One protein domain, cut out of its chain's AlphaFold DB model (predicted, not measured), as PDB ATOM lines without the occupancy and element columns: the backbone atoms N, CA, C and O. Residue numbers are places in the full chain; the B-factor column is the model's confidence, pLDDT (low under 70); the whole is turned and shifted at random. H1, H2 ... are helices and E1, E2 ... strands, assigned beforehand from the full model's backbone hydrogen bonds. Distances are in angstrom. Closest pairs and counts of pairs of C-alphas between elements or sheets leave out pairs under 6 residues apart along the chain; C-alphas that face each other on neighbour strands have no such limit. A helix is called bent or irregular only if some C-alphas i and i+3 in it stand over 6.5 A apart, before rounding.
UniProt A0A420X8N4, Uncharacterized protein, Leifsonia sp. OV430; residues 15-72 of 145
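What this domain is: This is residues 15 to 72 of the 145 residues of an uncharacterized protein of Leifsonia sp. OV430 (UniProt A0A420X8N4). A small hairpin of two antiparallel strands, E1 and E2, has one long helix, H1, packed on it through residues 55 to 65, and the later part of the helix runs on past that contact toward one end of the domain. A long looped stretch with no named element, residues 15 to 38, reaches toward the other end, where Arg 31 lies far from the helix's end. The printed part has 58 residues with two named strands and one named helix, in the order E1, E2, H1; the class is mixed, helices and strands, with 26 residues, under half, in named elements. The whole is compact by its radius of gyration of the C-alphas, 11.4 A, yet elongated in outline, with spans of 39 by 21 by 16 A.

How they stand to each other: The sheet has two strands, E1, residues 39 to 42, and E2, residues 48 to 52. They are antiparallel neighbours, with 151 degrees between their N-to-C directions, and form a hairpin. Among the C-alphas that face each other are 40 and 51, 4.4 A apart, and 42 and 48, 4.8 A apart. Across the pair, N 52 and O 39 are within hydrogen-bond range at 2.9 A, and so are N 49 and O 41 at 3.1 A. The helix H1, residues 55 to 71, has 5 pairs of C-alphas within 8 A with E1 and 3 such pairs with E2. Its closest C-alphas to E1 are those of Arg 58 and Ala 41, 5.0 A apart, and centre to centre the two are 11.3 A apart. The closest C-alphas of H1 and E2 are those of Arg 58 and Phe 52, at 6.3 A, with the centres 11.1 A apart. In H1 every O i to N i+4 pair is within hydrogen-bond range.

Where its parts are: E1 begins at Gly 39, with its C-alpha at (204.615, 183.894, 133.339), and ends at Leu 42. E2 runs from Leu 48 to Phe 52, 11.0 A from first to last C-alpha. H1 begins at Ala 55, with its C-alpha at (209.247, 176.861, 135.271), and ends at Ala 71, with its C-alpha at (217.408, 187.107, 155.868), a length of 24.4 A. H1 is not bent.

The domain as a whole: The two C-alphas farthest apart are those of Arg 31 and Gly 72, at 39.7 A. The printed part has no cut. The links from E1 to E2, with 5 residues, and from E2 to H1, with 2 residues, are both tight. The C-alphas of residues 15 to 38 lie 4 to 20 A from the mean of the C-alphas. The mean pLDDT of the printed part is 85.2, and residues 28 to 33 are under 70, where the model's confidence is low.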
ATOM      1  N   GLU A  15     204.021 174.582 142.034       85.12
ATOM      2  CA  GLU A  15     205.353 174.136 141.583       85.12
ATOM      3  C   GLU A  15     206.032 175.034 140.530       85.12
ATOM      4  O   GLU A  15     206.918 174.601 139.786       85.12
ATOM      5  N   GLY A  16     205.644 176.311 140.477       83.00
ATOM      6  CA  GLY A  16     206.148 177.253 139.483       83.00
ATOM      7  C   GLY A  16     205.348 177.219 138.190       83.00
ATOM      8  O   GLY A  16     205.903 177.428 137.112       83.00
ATOM      9  N   ALA A  17     204.047 176.957 138.281       89.38
ATOM     10  CA  ALA A  17     203.123 177.292 137.213       89.38
ATOM     11  C   ALA A  17     203.154 178.798 136.906       89.38
ATOM     12  O   ALA A  17     203.409 179.592 137.813       89.38
ATOM     13  N   PRO A  18     202.926 179.194 135.646       91.88
ATOM     14  CA  PRO A  18     202.887 180.601 135.281       91.88
ATOM     15  C   PRO A  18     201.615 181.273 135.818       91.88
ATOM     16  O   PRO A  18     200.507 180.755 135.661       91.88
ATOM     17  N   PHE A  19     201.778 182.444 136.428       91.25
ATOM     18  CA  PHE A  19     200.694 183.343 136.830       91.25
ATOM     19  C   PHE A  19     200.811 184.689 136.104       91.25
ATOM     20  O   PHE A  19     201.909 185.086 135.708       91.25
ATOM     21  N   ASN A  20     199.691 185.392 135.931       89.00
ATOM     22  CA  ASN A  20     199.676 186.777 135.447       89.00
ATOM     23  C   ASN A  20     199.788 187.784 136.613       89.00
ATOM     24  O   ASN A  20     199.867 187.387 137.781       89.00
ATOM     25  N   ILE A  21     199.788 189.089 136.312       87.12
ATOM     26  CA  ILE A  21     199.881 190.159 137.330       87.12
ATOM     27  C   ILE A  21     198.734 190.139 138.347       87.12
ATOM     28  O   ILE A  21     198.905 190.558 139.488       87.12
ATOM     29  N   TYR A  22     197.585 189.587 137.964       87.19
ATOM     30  CA  TYR A  22     196.399 189.471 138.809       87.19
ATOM     31  C   TYR A  22     196.408 188.210 139.682       87.19
ATOM     32  O   TYR A  22     195.391 187.880 140.285       87.19
ATOM     33  N   LYS A  23     197.535 187.481 139.743       89.00
ATOM     34  CA  LYS A  23     197.680 186.202 140.467       89.00
ATOM     35  C   LYS A  23     196.759 185.094 139.938       89.00
ATOM     36  O   LYS A  23     196.564 184.081 140.608       89.00
ATOM     37  N   ASN A  24     196.255 185.239 138.713       89.31
ATOM     38  CA  ASN A  24     195.502 184.197 138.027       89.31
ATOM     39  C   ASN A  24     196.459 183.267 137.284       89.31
ATOM     40  O   ASN A  24     197.465 183.695 136.713       89.31
ATOM     41  N   ARG A  25     196.147 181.972 137.300       87.69
ATOM     42  CA  ARG A  25     196.958 180.942 136.645       87.69
ATOM     43  C   ARG A  25     196.842 181.092 135.127       87.69
ATOM     44  O   ARG A  25     195.734 181.104 134.598       87.69
ATOM     45  N   ILE A  26     197.971 181.161 134.428       85.00
ATOM     46  CA  ILE A  26     197.996 181.183 132.964       85.00
ATOM     47  C   ILE A  26     197.881 179.738 132.474       85.00
ATOM     48  O   ILE A  26     198.744 178.898 132.733       85.00
ATOM     49  N   THR A  27     196.795 179.431 131.771       75.12
ATOM     50  CA  THR A  27     196.607 178.149 131.084       75.12
ATOM     51  C   THR A  27     196.845 178.354 129.593       75.12
ATOM     52  O   THR A  27     196.070 179.049 128.942       75.12
ATOM     53  N   ASN A  28     197.893 177.746 129.032       61.78
ATOM     54  CA  ASN A  28     198.248 177.848 127.606       61.78
ATOM     55  C   ASN A  28     197.299 177.051 126.688       61.78
ATOM     56  O   ASN A  28     197.746 176.211 125.914       61.78
ATOM     57  N   GLY A  29     195.980 177.216 126.835       54.59
ATOM     58  CA  GLY A  29     194.958 176.488 126.067       54.59
ATOM     59  C   GLY A  29     194.960 174.962 126.254       54.59
ATOM     60  O   GLY A  29     194.103 174.270 125.710       54.59
ATOM     61  N   ALA A  30     195.905 174.420 127.025       53.41
ATOM     62  CA  ALA A  30     195.960 173.019 127.379       53.41
ATOM     63  C   ALA A  30     194.812 172.701 128.344       53.41
ATOM     64  O   ALA A  30     194.639 173.381 129.355       53.41
ATOM     65  N   ARG A  31     194.081 171.613 128.071       51.56
ATOM     66  CA  ARG A  31     193.094 171.032 129.006       51.56
ATOM     67  C   ARG A  31     193.704 170.662 130.363       51.56
ATOM     68  O   ARG A  31     192.970 170.418 131.314       51.56
ATOM     69  N   TYR A  32     195.033 170.619 130.445       54.84
ATOM     70  CA  TYR A  32     195.781 170.234 131.626       54.84
ATOM     71  C   TYR A  32     196.583 171.406 132.183       54.84
ATOM     72  O   TYR A  32     197.233 172.168 131.468       54.84
ATOM     73  N   ILE A  33     196.553 171.494 133.505       63.69
ATOM     74  CA  ILE A  33     197.379 172.350 134.347       63.69
ATOM     75  C   ILE A  33     198.854 171.982 134.099       63.69
ATOM     76  O   ILE A  33     199.334 170.972 134.598       63.69
ATOM     77  N   THR A  34     199.586 172.798 133.334       71.12
ATOM     78  CA  THR A  34     201.035 172.609 133.122       71.12
ATOM     79  C   THR A  34     201.843 173.664 133.874       71.12
ATOM     80  O   THR A  34     201.310 174.691 134.308       71.12
ATOM     81  N   SER A  35     203.136 173.394 134.060       80.56
ATOM     82  CA  SER A  35     204.123 174.377 134.517       80.56
ATOM     83  C   SER A  35     204.857 175.050 133.352       80.56
ATOM     84  O   SER A  35     205.731 175.885 133.578       80.56
ATOM     85  N   ALA A  36     204.511 174.711 132.107       77.75
ATOM     86  CA  ALA A  36     205.172 175.200 130.906       77.75
ATOM     87  C   ALA A  36     204.661 176.583 130.478       77.75
ATOM     88  O   ALA A  36     203.508 176.943 130.716       77.75
ATOM     89  N   GLY A  37     205.525 177.322 129.784       82.12
ATOM     90  CA  GLY A  37     205.233 178.642 129.236       82.12
ATOM     91  C   GLY A  37     205.682 179.800 130.116       82.12
ATOM     92  O   GLY A  37     206.149 179.622 131.251       82.12
ATOM     93  N   GLU A  38     205.551 180.988 129.541       88.88
ATOM     94  CA  GLU A  38     205.926 182.247 130.160       88.88
ATOM     95  C   GLU A  38     204.918 182.673 131.231       88.88
ATOM     96  O   GLU A  38     203.720 182.417 131.129       88.88
ATOM     97  N   GLY A  39     205.426 183.292 132.291       91.44
ATOM     98  CA  GLY A  39     204.615 183.894 133.339       91.44
ATOM     99  C   GLY A  39     205.389 184.051 134.636       91.44
ATOM    100  O   GLY A  39     206.572 183.710 134.730       91.44
ATOM    101  N   ARG A  40     204.701 184.555 135.654       92.44
ATOM    102  CA  ARG A  40     205.275 184.917 136.952       92.44
ATOM    103  C   ARG A  40     205.221 183.740 137.922       92.44
ATOM    104  O   ARG A  40     204.329 182.893 137.843       92.44
ATOM    105  N   ALA A  41     206.186 183.666 138.828       93.38
ATOM    106  CA  ALA A  41     206.116 182.822 140.011       93.38
ATOM    107  C   ALA A  41     205.225 183.496 141.061       93.38
ATOM    108  O   ALA A  41     205.252 184.716 141.186       93.38
ATOM    109  N   LEU A  42     204.475 182.705 141.830       93.00
ATOM    110  CA  LEU A  42     203.660 183.195 142.942       93.00
ATOM    111  C   LEU A  42     204.036 182.442 144.219       93.00
ATOM    112  O   LEU A  42     203.842 181.227 144.314       93.00
ATOM    113  N   CYS A  43     204.598 183.151 145.194       93.00
ATOM    114  CA  CYS A  43     204.836 182.594 146.521       93.00
ATOM    115  C   CYS A  43     203.534 182.610 147.339       93.00
ATOM    116  O   CYS A  43     202.681 183.477 147.159       93.00
ATOM    117  N   SER A  44     203.391 181.669 148.267       91.44
ATOM    118  CA  SER A  44     202.255 181.592 149.206       91.44
ATOM    119  C   SER A  44     202.111 182.816 150.116       91.44
ATOM    120  O   SER A  44     201.005 183.093 150.567       91.44
ATOM    121  N   CYS A  45     203.169 183.609 150.306       88.06
ATOM    122  CA  CYS A  45     203.090 184.922 150.955       88.06
ATOM    123  C   CYS A  45     202.406 186.003 150.090       88.06
ATOM    124  O   CYS A  45     202.288 187.154 150.502       88.06
ATOM    125  N   GLY A  46     201.982 185.656 148.871       88.50
ATOM    126  CA  GLY A  46     201.280 186.534 147.943       88.50
ATOM    127  C   GLY A  46     202.182 187.326 146.996       88.50
ATOM    128  O   GLY A  46     201.641 188.074 146.181       88.50
ATOM    129  N   GLN A  47     203.507 187.167 147.077       89.81
ATOM    130  CA  GLN A  47     204.466 187.881 146.227       89.81
ATOM    131  C   GLN A  47     204.584 187.266 144.834       89.81
ATOM    132  O   GLN A  47     204.696 186.043 144.688       89.81
ATOM    133  N   LEU A  48     204.591 188.139 143.826       92.00
ATOM    134  CA  LEU A  48     204.817 187.797 142.427       92.00
ATOM    135  C   LEU A  48     206.264 188.090 142.031       92.00
ATOM    136  O   LEU A  48     206.907 188.970 142.593       92.00
ATOM    137  N   SER A  49     206.759 187.366 141.035       90.88
ATOM    138  CA  SER A  49     208.005 187.703 140.352       90.88
ATOM    139  C   SER A  49     207.771 188.536 139.090       90.88
ATOM    140  O   SER A  49     206.633 188.728 138.646       90.88
ATOM    141  N   ASP A  50     208.862 188.930 138.435       90.56
ATOM    142  CA  ASP A  50     208.854 189.223 137.000       90.56
ATOM    143  C   ASP A  50     208.345 188.041 136.167       90.56
ATOM    144  O   ASP A  50     208.308 186.892 136.629       90.56
ATOM    145  N   ALA A  51     207.912 188.322 134.938       90.88
ATOM    146  CA  ALA A  51     207.570 187.267 133.997       90.88
ATOM    147  C   ALA A  51     208.848 186.521 133.591       90.88
ATOM    148  O   ALA A  51     209.847 187.118 133.202       90.88
ATOM    149  N   PHE A  52     208.816 185.195 133.699       90.75
ATOM    150  CA  PHE A  52     209.921 184.330 133.311       90.75
ATOM    151  C   PHE A  52     209.480 183.350 132.226       90.75
ATOM    152  O   PHE A  52     208.363 182.829 132.302       90.75
ATOM    153  N   PRO A  53     210.371 182.987 131.287       87.50
ATOM    154  CA  PRO A  53     210.021 182.132 130.152       87.50
ATOM    155  C   PRO A  53     209.803 180.661 130.540       87.50
ATOM    156  O   PRO A  53     209.294 179.877 129.743       87.50
ATOM    157  N   SER A  54     210.205 180.240 131.747       89.44
ATOM    158  CA  SER A  54     210.186 178.824 132.130       89.44
ATOM    159  C   SER A  54     209.912 178.570 133.614       89.44
ATOM    160  O   SER A  54     210.207 179.387 134.490       89.44
ATOM    161  N   ALA A  55     209.420 177.360 133.905       90.19
ATOM    162  CA  ALA A  55     209.247 176.861 135.271       90.19
ATOM    163  C   ALA A  55     210.562 176.845 136.057       90.19
ATOM    164  O   ALA A  55     210.574 177.079 137.262       90.19
ATOM    165  N   TYR A  56     211.679 176.550 135.383       91.75
ATOM    166  CA  TYR A  56     212.993 176.521 136.018       91.75
ATOM    167  C   TYR A  56     213.372 177.899 136.568       91.75
ATOM    168  O   TYR A  56     213.709 178.004 137.747       91.75
ATOM    169  N   ALA A  57     213.229 178.950 135.758       91.38
ATOM    170  CA  ALA A  57     213.500 180.321 136.181       91.38
ATOM    171  C   ALA A  57     212.580 180.755 137.338       91.38
ATOM    172  O   ALA A  57     213.066 181.268 138.344       91.38
ATOM    173  N   ARG A  58     211.281 180.425 137.274       94.19
ATOM    174  CA  ARG A  58     210.324 180.670 138.373       94.19
ATOM    175  C   ARG A  58     210.708 179.966 139.677       94.19
ATOM    176  O   ARG A  58     210.640 180.557 140.754       94.19
ATOM    177  N   ARG A  59     211.146 178.706 139.599       93.94
ATOM    178  CA  ARG A  59     211.643 177.957 140.765       93.94
ATOM    179  C   ARG A  59     212.928 178.560 141.323       93.94
ATOM    180  O   ARG A  59     213.082 178.596 142.541       93.94
ATOM    181  N   ASN A  60     213.834 179.024 140.462       93.62
ATOM    182  CA  ASN A  60     215.068 179.675 140.891       93.62
ATOM    183  C   ASN A  60     214.785 180.997 141.615       93.62
ATOM    184  O   ASN A  60     215.278 181.196 142.722       93.62
ATOM    185  N   TRP A  61     213.903 181.830 141.056       93.75
ATOM    186  CA  TRP A  61     213.423 183.037 141.730       93.75
ATOM    187  C   TRP A  61     212.862 182.721 143.118       93.75
ATOM    188  O   TRP A  61     213.240 183.362 144.091       93.75
ATOM    189  N   HIS A  62     212.031 181.682 143.250       94.12
ATOM    190  CA  HIS A  62     211.448 181.341 144.549       94.12
ATOM    191  C   HIS A  62     212.498 180.907 145.582       94.12
ATOM    192  O   HIS A  62     212.346 181.191 146.769       94.12
ATOM    193  N   LYS A  63     213.570 180.226 145.153       91.62
ATOM    194  CA  LYS A  63     214.694 179.890 146.043       91.62
ATOM    195  C   LYS A  63     215.372 181.153 146.577       91.62
ATOM    196  O   LYS A  63     215.628 181.212 147.776       91.62
ATOM    197  N   ILE A  64     215.610 182.135 145.706       91.00
ATOM    198  CA  ILE A  64     216.212 183.429 146.060       91.00
ATOM    199  C   ILE A  64     215.277 184.198 146.999       91.00
ATOM    200  O   ILE A  64     215.657 184.485 148.127       91.00
ATOM    201  N   HIS A  65     214.011 184.373 146.613       90.56
ATOM    202  CA  HIS A  65     213.000 185.040 147.437       90.56
ATOM    203  C   HIS A  65     212.892 184.429 148.843       90.56
ATOM    204  O   HIS A  65     212.822 185.144 149.839       90.56
ATOM    205  N   LYS A  66     212.918 183.095 148.957       89.69
ATOM    206  CA  LYS A  66     212.881 182.419 150.260       89.69
ATOM    207  C   LYS A  66     214.124 182.707 151.106       89.69
ATOM    208  O   LYS A  66     214.006 182.796 152.329       89.69
ATOM    209  N   ALA A  67     215.296 182.822 150.482       87.31
ATOM    210  CA  ALA A  67     216.519 183.222 151.168       87.31
ATOM    211  C   ALA A  67     216.430 184.680 151.651       87.31
ATOM    212  O   ALA A  67     216.735 184.932 152.816       87.31
ATOM    213  N   ASP A  68     215.914 185.589 150.821       85.69
ATOM    214  CA  ASP A  68     215.746 187.009 151.165       85.69
ATOM    215  C   ASP A  68     214.755 187.210 152.317       85.69
ATOM    216  O   ASP A  68     215.017 187.956 153.258       85.69
ATOM    217  N   VAL A  69     213.623 186.496 152.289       85.75
ATOM    218  CA  VAL A  69     212.649 186.521 153.389       85.75
ATOM    219  C   VAL A  69     213.280 185.998 154.674       85.75
ATOM    220  O   VAL A  69     213.101 186.597 155.731       85.75
ATOM    221  N   LYS A  70     214.043 184.899 154.601       85.88
ATOM    222  CA  LYS A  70     214.737 184.350 155.774       85.88
ATOM    223  C   LYS A  70     215.763 185.336 156.341       85.88
ATOM    224  O   LYS A  70     215.943 185.381 157.553       85.88
ATOM    225  N   ALA A  71     216.432 186.096 155.479       84.00
ATOM    226  CA  ALA A  71     217.408 187.107 155.868       84.00
ATOM    227  C   ALA A  71     216.770 188.436 156.320       84.00
ATOM    228  O   ALA A  71     217.479 189.295 156.834       84.00
ATOM    229  N   GLY A  72     215.457 188.621 156.131       81.50
ATOM    230  CA  GLY A  72     214.775 189.891 156.397       81.50
ATOM    231  C   GLY A  72     215.149 191.012 155.419       81.50
ATOM    232  O   GLY A  72     214.879 192.175 155.695       81.50
TER     233      GLY A  72